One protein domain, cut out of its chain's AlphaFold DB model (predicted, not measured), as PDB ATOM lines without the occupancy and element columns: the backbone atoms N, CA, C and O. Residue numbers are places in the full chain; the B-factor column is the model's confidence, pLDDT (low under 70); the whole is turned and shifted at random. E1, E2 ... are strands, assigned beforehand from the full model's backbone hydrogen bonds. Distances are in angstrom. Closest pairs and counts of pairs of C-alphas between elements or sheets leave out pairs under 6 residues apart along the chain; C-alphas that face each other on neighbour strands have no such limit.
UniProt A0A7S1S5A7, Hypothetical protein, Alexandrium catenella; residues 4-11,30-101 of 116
ATOM      1  N   TRP A   4      23.766  47.043 -17.784       73.25
ATOM      2  CA  TRP A   4      24.476  46.710 -16.551       73.25
ATOM      3  C   TRP A   4      25.040  45.299 -16.637       73.25
ATOM      4  O   TRP A   4      24.299  44.352 -16.897       73.25
ATOM      5  N   LEU A   5      26.342  45.157 -16.404       74.25
ATOM      6  CA  LEU A   5      26.939  43.863 -16.105       74.25
ATOM      7  C   LEU A   5      26.891  43.652 -14.594       74.25
ATOM      8  O   LEU A   5      27.427  44.468 -13.841       74.25
ATOM      9  N   ARG A   6      26.259  42.559 -14.166       70.38
ATOM     10  CA  ARG A   6      26.202  42.152 -12.762       70.38
ATOM     11  C   ARG A   6      27.213  41.057 -12.490       70.38
ATOM     12  O   ARG A   6      27.303  40.093 -13.243       70.38
ATOM     13  N   LEU A   7      27.940  41.207 -11.392       66.19
ATOM     14  CA  LEU A   7      28.910  40.233 -10.920       66.19
ATOM     15  C   LEU A   7      28.510  39.810  -9.508       66.19
ATOM     16  O   LEU A   7      28.518  40.623  -8.583       66.19
ATOM     17  N   GLY A   8      28.118  38.546  -9.371       57.34
ATOM     18  CA  GLY A   8      27.678  37.927  -8.123       57.34
ATOM     19  C   GLY A   8      27.588  36.403  -8.270       57.34
ATOM     20  O   GLY A   8      27.616  35.904  -9.397       57.34
ATOM     21  N   PRO A   9      27.528  35.644  -7.163       51.62
ATOM     22  CA  PRO A   9      27.511  34.189  -7.222       51.62
ATOM     23  C   PRO A   9      26.213  33.673  -7.861       51.62
ATOM     24  O   PRO A   9      25.110  34.006  -7.425       51.62
ATOM     25  N   ALA A  10      26.352  32.821  -8.876       48.34
ATOM     26  CA  ALA A  10      25.248  32.091  -9.487       48.34
ATOM     27  C   ALA A  10      24.920  30.850  -8.635       48.34
ATOM     28  O   ALA A  10      25.304  29.729  -8.951       48.34
ATOM     29  N   GLY A  11      24.247  31.045  -7.501       42.56
ATOM     30  CA  GLY A  11      23.860  29.942  -6.623       42.56
ATOM     31  C   GLY A  11      22.835  30.356  -5.574       42.56
ATOM     32  O   GLY A  11      23.023  31.335  -4.856       42.56
ATOM     33  N   HIS A  30      30.885  46.544 -24.771       92.81
ATOM     34  CA  HIS A  30      30.836  45.156 -24.338       92.81
ATOM     35  C   HIS A  30      32.163  44.727 -23.713       92.81
ATOM     36  O   HIS A  30      33.206  45.342 -23.947       92.81
ATOM     37  N   VAL A  31      32.139  43.662 -22.913       93.94
ATOM     38  CA  VAL A  31      33.345  43.122 -22.275       93.94
ATOM     39  C   VAL A  31      34.114  42.249 -23.260       93.94
ATOM     40  O   VAL A  31      33.549  41.348 -23.879       93.94
ATOM     41  N   ARG A  32      35.420  42.509 -23.383       95.81
ATOM     42  CA  ARG A  32      36.336  41.780 -24.278       95.81
ATOM     43  C   ARG A  32      37.373  40.954 -23.538       95.81
ATOM     44  O   ARG A  32      37.898  40.001 -24.100       95.81
ATOM     45  N   LEU A  33      37.691  41.326 -22.303       94.81
ATOM     46  CA  LEU A  33      38.660  40.621 -21.479       94.81
ATOM     47  C   LEU A  33      38.151  40.555 -20.052       94.81
ATOM     48  O   LEU A  33      37.721  41.562 -19.487       94.81
ATOM     49  N   VAL A  34      38.309  39.385 -19.457       93.88
ATOM     50  CA  VAL A  34      38.188  39.187 -18.024       93.88
ATOM     51  C   VAL A  34      39.432  38.459 -17.550       93.88
ATOM     52  O   VAL A  34      39.719  37.354 -17.996       93.88
ATOM     53  N   ARG A  35      40.198  39.068 -16.653       93.69
ATOM     54  CA  ARG A  35      41.381  38.436 -16.057       93.69
ATOM     55  C   ARG A  35      41.372  38.628 -14.561       93.69
ATOM     56  O   ARG A  35      40.814  39.602 -14.074       93.69
ATOM     57  N   GLY A  36      42.030  37.752 -13.835       91.88
ATOM     58  CA  GLY A  36      42.019  37.850 -12.389       91.88
ATOM     59  C   GLY A  36      42.897  36.819 -11.735       91.88
ATOM     60  O   GLY A  36      43.637  36.080 -12.389       91.88
ATOM     61  N   ARG A  37      42.804  36.777 -10.417       89.31
ATOM     62  CA  ARG A  37      43.417  35.744  -9.597       89.31
ATOM     63  C   ARG A  37      42.364  35.219  -8.641       89.31
ATOM     64  O   ARG A  37      41.636  36.005  -8.048       89.31
ATOM     65  N   ALA A  38      42.318  33.904  -8.510       84.00
ATOM     66  CA  ALA A  38      41.510  33.215  -7.524       84.00
ATOM     67  C   ALA A  38      42.427  32.348  -6.662       84.00
ATOM     68  O   ALA A  38      43.340  31.707  -7.193       84.00
ATOM     69  N   ASP A  39      42.172  32.336  -5.359       77.81
ATOM     70  CA  ASP A  39      42.650  31.304  -4.450       77.81
ATOM     71  C   ASP A  39      41.448  30.420  -4.104       77.81
ATOM     72  O   ASP A  39      40.470  30.871  -3.519       77.81
ATOM     73  N   THR A  40      41.486  29.152  -4.506       66.38
ATOM     74  CA  THR A  40      40.356  28.224  -4.340       66.38
ATOM     75  C   THR A  40      40.128  27.807  -2.886       66.38
ATOM     76  O   THR A  40      39.177  27.087  -2.591       66.38
ATOM     77  N   ARG A  41      41.001  28.225  -1.962       68.00
ATOM     78  CA  ARG A  41      41.000  27.765  -0.567       68.00
ATOM     79  C   ARG A  41      39.993  28.474   0.330       68.00
ATOM     80  O   ARG A  41      39.699  27.947   1.398       68.00
ATOM     81  N   ASP A  42      39.486  29.639  -0.064       69.81
ATOM     82  CA  ASP A  42      38.613  30.455   0.788       69.81
ATOM     83  C   ASP A  42      37.168  30.587   0.278       69.81
ATOM     84  O   ASP A  42      36.370  31.323   0.861       69.81
ATOM     85  N   GLY A  43      36.822  29.852  -0.786       66.38
ATOM     86  CA  GLY A  43      35.478  29.822  -1.363       66.38
ATOM     87  C   GLY A  43      35.078  31.097  -2.111       66.38
ATOM     88  O   GLY A  43      33.918  31.222  -2.509       66.38
ATOM     89  N   ARG A  44      35.995  32.052  -2.314       74.19
ATOM     90  CA  ARG A  44      35.736  33.238  -3.138       74.19
ATOM     91  C   ARG A  44      35.912  32.917  -4.616       74.19
ATOM     92  O   ARG A  44      36.757  32.119  -5.007       74.19
ATOM     93  N   LEU A  45      35.166  33.642  -5.449       75.62
ATOM     94  CA  LEU A  45      35.302  33.561  -6.904       75.62
ATOM     95  C   LEU A  45      36.691  34.019  -7.379       75.62
ATOM     96  O   LEU A  45      37.280  33.426  -8.279       75.62
ATOM     97  N   ALA A  46      37.181  35.122  -6.806       82.75
ATOM     98  CA  ALA A  46      38.465  35.728  -7.124       82.75
ATOM     99  C   ALA A  46      38.916  36.672  -5.994       82.75
ATOM    100  O   ALA A  46      38.091  37.339  -5.369       82.75
ATOM    101  N   ASP A  47      40.229  36.792  -5.791       85.88
ATOM    102  CA  ASP A  47      40.851  37.835  -4.961       85.88
ATOM    103  C   ASP A  47      40.697  39.217  -5.603       85.88
ATOM    104  O   ASP A  47      40.481  40.237  -4.941       85.88
ATOM    105  N   TRP A  48      40.860  39.236  -6.925       87.81
ATOM    106  CA  TRP A  48      40.637  40.392  -7.768       87.81
ATOM    107  C   TRP A  48      40.345  39.958  -9.201       87.81
ATOM    108  O   TRP A  48      40.798  38.912  -9.676       87.81
ATOM    109  N   LEU A  49      39.613  40.814  -9.903       89.38
ATOM    110  CA  LEU A  49      39.206  40.625 -11.284       89.38
ATOM    111  C   LEU A  49      39.262  41.966 -12.007       89.38
ATOM    112  O   LEU A  49      38.701  42.947 -11.538       89.38
ATOM    113  N   THR A  50      39.912  42.000 -13.161       91.69
ATOM    114  CA  THR A  50      39.923  43.126 -14.086       91.69
ATOM    115  C   THR A  50      39.085  42.792 -15.313       91.69
ATOM    116  O   THR A  50      39.357  41.818 -16.019       91.69
ATOM    117  N   LEU A  51      38.108  43.648 -15.588       92.94
ATOM    118  CA  LEU A  51      37.317  43.674 -16.810       92.94
ATOM    119  C   LEU A  51      37.927  44.703 -17.757       92.94
ATOM    120  O   LEU A  51      38.206  45.822 -17.325       92.94
ATOM    121  N   VAL A  52      38.085  44.361 -19.034       94.69
ATOM    122  CA  VAL A  52      38.388  45.343 -20.084       94.69
ATOM    123  C   VAL A  52      37.307  45.300 -21.147       94.69
ATOM    124  O   VAL A  52      36.928  44.233 -21.640       94.69
ATOM    125  N   THR A  53      36.802  46.478 -21.490       94.94
ATOM    126  CA  THR A  53      35.711  46.642 -22.445       94.94
ATOM    127  C   THR A  53      36.213  46.983 -23.846       94.94
ATOM    128  O   THR A  53      37.388  47.284 -24.065       94.94
ATOM    129  N   SER A  54      35.307  46.968 -24.822       94.25
ATOM    130  CA  SER A  54      35.569  47.378 -26.204       94.25
ATOM    131  C   SER A  54      35.987  48.837 -26.355       94.25
ATOM    132  O   SER A  54      36.659  49.169 -27.328       94.25
ATOM    133  N   ARG A  55      35.664  49.683 -25.373       93.50
ATOM    134  CA  ARG A  55      36.083  51.089 -25.299       93.50
ATOM    135  C   ARG A  55      37.389  51.289 -24.522       93.50
ATOM    136  O   ARG A  55      37.692  52.403 -24.115       93.50
ATOM    137  N   LEU A  56      38.150  50.214 -24.288       90.75
ATOM    138  CA  LEU A  56      39.405  50.214 -23.522       90.75
ATOM    139  C   LEU A  56      39.255  50.714 -22.074       90.75
ATOM    140  O   LEU A  56      40.250  51.051 -21.428       90.75
ATOM    141  N   ARG A  57      38.031  50.724 -21.527       93.12
ATOM    142  CA  ARG A  57      37.825  50.983 -20.101       93.12
ATOM    143  C   ARG A  57      38.235  49.737 -19.330       93.12
ATOM    144  O   ARG A  57      37.864  48.624 -19.700       93.12
ATOM    145  N   SER A  58      39.006  49.935 -18.268       91.25
ATOM    146  CA  SER A  58      39.479  48.863 -17.396       91.25
ATOM    147  C   SER A  58      38.944  49.084 -15.993       91.25
ATOM    148  O   SER A  58      39.220  50.117 -15.385       91.25
ATOM    149  N   VAL A  59      38.219  48.103 -15.463       89.88
ATOM    150  CA  VAL A  59      37.660  48.156 -14.107       89.88
ATOM    151  C   VAL A  59      38.153  46.955 -13.325       89.88
ATOM    152  O   VAL A  59      37.980  45.820 -13.763       89.88
ATOM    153  N   THR A  60      38.770  47.210 -12.172       89.56
ATOM    154  CA  THR A  60      39.243  46.161 -11.265       89.56
ATOM    155  C   THR A  60      38.355  46.100 -10.032       89.56
ATOM    156  O   THR A  60      38.177  47.097  -9.339       89.56
ATOM    157  N   LEU A  61      37.829  44.911  -9.761       85.62
ATOM    158  CA  LEU A  61      37.127  44.557  -8.536       85.62
ATOM    159  C   LEU A  61      38.067  43.770  -7.626       85.62
ATOM    160  O   LEU A  61      38.866  42.965  -8.104       85.62
ATOM    161  N   GLY A  62      37.957  43.988  -6.318       84.50
ATOM    162  CA  GLY A  62      38.880  43.417  -5.338       84.50
ATOM    163  C   GLY A  62      40.215  44.163  -5.274       84.50
ATOM    164  O   GLY A  62      40.398  45.225  -5.873       84.50
ATOM    165  N   LYS A  63      41.160  43.623  -4.499       82.94
ATOM    166  CA  LYS A  63      42.460  44.263  -4.254       82.94
ATOM    167  C   LYS A  63      43.577  43.422  -4.848       82.94
ATOM    168  O   LYS A  63      43.911  42.361  -4.328       82.94
ATOM    169  N   GLN A  64      44.213  43.940  -5.892       81.38
ATOM    170  CA  GLN A  64      45.434  43.350  -6.425       81.38
ATOM    171  C   GLN A  64      46.570  43.529  -5.405       81.38
ATOM    172  O   GLN A  64      47.125  44.618  -5.251       81.38
ATOM    173  N   GLN A  65      46.895  42.472  -4.660       71.88
ATOM    174  CA  GLN A  65      48.016  42.495  -3.723       71.88
ATOM    175  C   GLN A  65      49.331  42.240  -4.477       71.88
ATOM    176  O   GLN A  65      49.627  41.122  -4.896       71.88
ATOM    177  N   GLY A  66      50.122  43.297  -4.666       69.19
ATOM    178  CA  GLY A  66      51.461  43.225  -5.260       69.19
ATOM    179  C   GLY A  66      51.490  42.931  -6.768       69.19
ATOM    180  O   GLY A  66      50.512  43.107  -7.490       69.19
ATOM    181  N   ARG A  67      52.653  42.479  -7.263       72.56
ATOM    182  CA  ARG A  67      52.888  42.127  -8.681       72.56
ATOM    183  C   ARG A  67      52.463  40.694  -9.027       72.56
ATOM    184  O   ARG A  67      53.032  40.085  -9.930       72.56
ATOM    185  N   ALA A  68      51.504  40.128  -8.297       76.75
ATOM    186  CA  ALA A  68      51.054  38.770  -8.559       76.75
ATOM    187  C   ALA A  68      50.450  38.679  -9.968       76.75
ATOM    188  O   ALA A  68      49.534  39.427 -10.311       76.75
ATOM    189  N   ALA A  69      50.974  37.760 -10.784       85.31
ATOM    190  CA  ALA A  69      50.442  37.509 -12.117       85.31
ATOM    191  C   ALA A  69      48.987  37.001 -12.029       85.31
ATOM    192  O   ALA A  69      48.647  36.314 -11.047       85.31
ATOM    193  N   PRO A  70      48.138  37.309 -13.031       89.75
ATOM    194  CA  PRO A  70      46.809  36.719 -13.136       89.75
ATOM    195  C   PRO A  70      46.893  35.187 -13.092       89.75
ATOM    196  O   PRO A  70      47.799  34.600 -13.681       89.75
ATOM    197  N   GLY A  71      45.959  34.551 -12.387       89.75
ATOM    198  CA  GLY A  71      45.778  33.097 -12.407       89.75
ATOM    199  C   GLY A  71      44.919  32.627 -13.584       89.75
ATOM    200  O   GLY A  71      45.029  31.479 -13.998       89.75
ATOM    201  N   PHE A  72      44.098  33.517 -14.144       90.31
ATOM    202  CA  PHE A  72      43.285  33.256 -15.329       90.31
ATOM    203  C   PHE A  72      43.152  34.511 -16.198       90.31
ATOM    204  O   PHE A  72      43.298  35.646 -15.728       90.31
ATOM    205  N   SER A  73      42.855  34.298 -17.480       94.50
ATOM    206  CA  SER A  73      42.609  35.355 -18.458       94.50
ATOM    207  C   SER A  73      41.742  34.819 -19.593       94.50
ATOM    208  O   SER A  73      42.173  33.947 -20.342       94.50
ATOM    209  N   PHE A  74      40.543  35.369 -19.741       95.25
ATOM    210  CA  PHE A  74      39.584  35.023 -20.782       95.25
ATOM    211  C   PHE A  74      39.395  36.194 -21.731       95.25
ATOM    212  O   PHE A  74      39.097  37.307 -21.301       95.25
ATOM    213  N   VAL A  75      39.560  35.929 -23.023       96.31
ATOM    214  CA  VAL A  75      39.379  36.908 -24.096       96.31
ATOM    215  C   VAL A  75      38.152  36.504 -24.901       96.31
ATOM    216  O   VAL A  75      37.984  35.328 -25.227       96.31
ATOM    217  N   ALA A  76      37.301  37.475 -25.217       95.50
ATOM    218  CA  ALA A  76      36.178  37.258 -26.112       95.50
ATOM    219  C   ALA A  76      36.688  36.893 -27.514       95.50
ATOM    220  O   ALA A  76      37.607  37.532 -28.034       95.50
ATOM    221  N   ALA A  77      36.081  35.887 -28.136       95.31
ATOM    222  CA  ALA A  77      36.343  35.550 -29.526       95.31
ATOM    223  C   ALA A  77      36.004  36.743 -30.446       95.31
ATOM    224  O   ALA A  77      35.191  37.601 -30.082       95.31
ATOM    225  N   PRO A  78      36.610  36.836 -31.645       92.62
ATOM    226  CA  PRO A  78      36.262  37.878 -32.606       92.62
ATOM    227  C   PRO A  78      34.753  37.907 -32.889       92.62
ATOM    228  O   PRO A  78      34.164  36.889 -33.234       92.62
ATOM    229  N   GLY A  79      34.133  39.082 -32.743       93.00
ATOM    230  CA  GLY A  79      32.688  39.253 -32.928       93.00
ATOM    231  C   GLY A  79      31.821  38.818 -31.741       93.00
ATOM    232  O   GLY A  79      30.601  38.909 -31.842       93.00
ATOM    233  N   CYS A  80      32.419  38.398 -30.624       92.88
ATOM    234  CA  CYS A  80      31.704  38.024 -29.409       92.88
ATOM    235  C   CYS A  80      31.941  39.010 -28.262       92.88
ATOM    236  O   CYS A  80      32.920  39.760 -28.231       92.88
ATOM    237  N   GLU A  81      31.058  38.944 -27.273       94.06
ATOM    238  CA  GLU A  81      31.236  39.542 -25.957       94.06
ATOM    239  C   GLU A  81      31.226  38.487 -24.856       94.06
ATOM    240  O   GLU A  81      30.592  37.442 -24.990       94.06
ATOM    241  N   ILE A  82      31.920  38.772 -23.752       92.12
ATOM    242  CA  ILE A  82      31.795  37.988 -22.520       92.12
ATOM    243  C   ILE A  82      30.555  38.475 -21.765       92.12
ATOM    244  O   ILE A  82      30.486  39.644 -21.377       92.12
ATOM    245  N   CYS A  83      29.602  37.573 -21.542       88.50
ATOM    246  CA  CYS A  83      28.336  37.877 -20.871       88.50
ATOM    247  C   CYS A  83      28.317  37.406 -19.419       88.50
ATOM    248  O   CYS A  83      27.715  38.060 -18.570       88.50
ATOM    249  N   GLU A  84      28.971  36.281 -19.138       86.69
ATOM    250  CA  GLU A  84      28.901  35.623 -17.837       86.69
ATOM    251  C   GLU A  84      30.204  34.876 -17.532       86.69
ATOM    252  O   GLU A  84      30.947  34.481 -18.434       86.69
ATOM    253  N   LEU A  85      30.486  34.707 -16.243       85.06
ATOM    254  CA  LEU A  85      31.559  33.861 -15.739       85.06
ATOM    255  C   LEU A  85      31.002  32.458 -15.480       85.06
ATOM    256  O   LEU A  85      30.019  32.322 -14.762       85.06
ATOM    257  N   ASP A  86      31.644  31.428 -16.027       85.12
ATOM    258  CA  ASP A  86      31.276  30.038 -15.740       85.12
ATOM    259  C   ASP A  86      31.925  29.604 -14.423       85.12
ATOM    260  O   ASP A  86      33.154  29.503 -14.323       85.12
ATOM    261  N   VAL A  87      31.095  29.396 -13.399       81.31
ATOM    262  CA  VAL A  87      31.512  29.067 -12.033       81.31
ATOM    263  C   VAL A  87      31.021  27.669 -11.688       81.31
ATOM    264  O   VAL A  87      29.826  27.383 -11.732       81.31
ATOM    265  N   GLY A  88      31.950  26.790 -11.319       77.19
ATOM    266  CA  GLY A  88      31.627  25.449 -10.855       77.19
ATOM    267  C   GLY A  88      30.861  25.451  -9.532       77.19
ATOM    268  O   GLY A  88      30.873  26.418  -8.772       77.19
ATOM    269  N   SER A  89      30.239  24.317  -9.202       75.00
ATOM    270  CA  SER A  89      29.566  24.105  -7.909       75.00
ATOM    271  C   SER A  89      30.512  24.163  -6.700       75.00
ATOM    272  O   SER A  89      30.065  24.261  -5.565       75.00
ATOM    273  N   ASP A  90      31.815  24.064  -6.953       73.81
ATOM    274  CA  ASP A  90      32.919  24.240  -6.009       73.81
ATOM    275  C   ASP A  90      33.328  25.717  -5.830       73.81
ATOM    276  O   ASP A  90      34.254  26.007  -5.079       73.81
ATOM    277  N   GLY A  91      32.663  26.651  -6.522       72.19
ATOM    278  CA  GLY A  91      33.003  28.074  -6.535       72.19
ATOM    279  C   GLY A  91      34.198  28.418  -7.427       72.19
ATOM    280  O   GLY A  91      34.557  29.590  -7.540       72.19
ATOM    281  N   ALA A  92      34.809  27.426  -8.085       76.88
ATOM    282  CA  ALA A  92      35.962  27.650  -8.941       76.88
ATOM    283  C   ALA A  92      35.535  28.224 -10.295       76.88
ATOM    284  O   ALA A  92      34.602  27.735 -10.936       76.88
ATOM    285  N   LEU A  93      36.262  29.235 -10.766       82.62
ATOM    286  CA  LEU A  93      36.066  29.793 -12.097       82.62
ATOM    287  C   LEU A  93      36.594  28.819 -13.160       82.62
ATOM    288  O   LEU A  93      37.774  28.466 -13.155       82.62
ATOM    289  N   ARG A  94      35.725  28.395 -14.078       84.06
ATOM    290  CA  ARG A  94      36.030  27.412 -15.133       84.06
ATOM    291  C   ARG A  94      36.159  28.046 -16.508       84.06
ATOM    292  O   ARG A  94      36.896  27.540 -17.352       84.06
ATOM    293  N   GLY A  95      35.491  29.175 -16.722       89.44
ATOM    294  CA  GLY A  95      35.470  29.824 -18.021       89.44
ATOM    295  C   GLY A  95      34.615  31.078 -18.060       89.44
ATOM    296  O   GLY A  95      34.352  31.730 -17.047       89.44
ATOM    297  N   VAL A  96      34.178  31.400 -19.272       90.62
ATOM    298  CA  VAL A  96      33.238  32.476 -19.566       90.62
ATOM    299  C   VAL A  96      32.217  31.988 -20.578       90.62
ATOM    300  O   VAL A  96      32.567  31.269 -21.516       90.62
ATOM    301  N   LEU A  97      30.972  32.429 -20.427       90.81
ATOM    302  CA  LEU A  97      29.981  32.327 -21.488       90.81
ATOM    303  C   LEU A  97      30.094  33.558 -22.378       90.81
ATOM    304  O   LEU A  97      30.187  34.696 -21.904       90.81
ATOM    305  N   GLN A  98      30.103  33.305 -23.681       93.94
ATOM    306  CA  GLN A  98      30.229  34.335 -24.695       93.94
ATOM    307  C   GLN A  98      29.007  34.336 -25.599       93.94
ATOM    308  O   GLN A  98      28.442  33.282 -25.891       93.94
ATOM    309  N   GLN A  99      28.629  35.518 -26.067       92.12
ATOM    310  CA  GLN A  99      27.531  35.697 -27.004       92.12
ATOM    311  C   GLN A  99      28.025  36.433 -28.245       92.12
ATOM    312  O   GLN A  99      28.861  37.330 -28.145       92.12
ATOM    313  N   GLN A 100      27.486  36.074 -29.412       93.25
ATOM    314  CA  GLN A 100      27.709  36.833 -30.636       93.25
ATOM    315  C   GLN A 100      27.157  38.251 -30.461       93.25
ATOM    316  O   GLN A 100      26.005  38.433 -30.054       93.25
ATOM    317  N   LEU A 101      27.958  39.253 -30.811       89.69
ATOM    318  CA  LEU A 101      27.471  40.618 -30.936       89.69
ATOM    319  C   LEU A 101      26.418  40.632 -32.046       89.69
ATOM    320  O   LEU A 101      26.703  40.264 -33.188       89.69
TER     321      LEU A 101
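This is residues 4 to 11 and 30 to 101 of the 116 residues of the protein "Hypothetical protein" of Alexandrium catenella (UniProt A0A7S1S5A7). A lopsided sandwich: a sheet of four strands has the hairpin E6 and E7 over part of one face, on the side of E2 and E5, while E3 and E4 reach beyond the hairpin. The two sheets are only partly face to face, with their strands nearly in line, and the short strand E1 lies at the margin, nearest to E6. The printed part has 80 residues, with no named helix and seven named strands, E1 to E7 in order along the chain; the larger sheet runs E4, E3, E2, E5, all antiparallel. The class is all strand, and the whole is compact, with a radius of gyration of the C-alphas of 12.4 A and spans of 36 by 29 by 20 A.

E1, residues 4 to 7, begins at C-alpha 4 at (24.476, 46.710, -16.551). After the cut come E2, residues 31 to 37, 17.8 A from first to last C-alpha, and E3, residues 48 to 53, 16.7 A. E4 is residues 58 to 62, 13.2 A, and E5 is residues 72 to 75. E6, residues 80 to 87, 19.5 A, begins at C-alpha 80 at (31.704, 38.024, -29.409) and bends by 56 degrees at residue 83. E7, residues 93 to 100, 21.5 A, ends at C-alpha 100 at (27.709, 36.833, -30.636).

E2, E3 and E4 form a meander, each strand the antiparallel neighbour of the one before; with E5, the antiparallel neighbour of E2, they make a Greek key. E2 and E3 are a hairpin, with N 50 and O 35 at 2.7 A. E3 and E4 are a hairpin, with N 51 and O 59 at 2.8 A. E5 is an edge strand beside E2, where N 74 and O 34 are 2.8 A apart. E6 and E7 are an antiparallel hairpin, with N 94 and O 86 at 2.8 A. The two sheets form a sandwich, two sheets face to face, with their best planes 20 degrees apart. Between them, the closest C-alphas of E2 and E6 are those of Val 31 and Ile 82, 5.4 A apart, and those of E5 and E7 are Phe 74 and Val 96, 6.9 A apart. E2 and E7 are near each other, with 6 pairs of C-alphas within 10 A. E3 and E4 are apart from E6 and E7. E1 pairs with no named strand; its C-alpha of Leu 5 is 7.8 A from that of Cys 83 in E6, the closest pair of the two.

The C-alphas farthest apart, of Arg 41 and Leu 101, are 35.6 A apart. Residues 12 to 29 are not printed, and C-alphas 11 and 30 are 24.4 A apart across this cut. Of the links that are printed whole, E3 to E4, E5 to E6 and E6 to E7 are tight, and E2 to E3 and E4 to E5 are short. The mean pLDDT of the printed part is 83.8; residues 7 to 11, 40 to 43 and 66 are under 70.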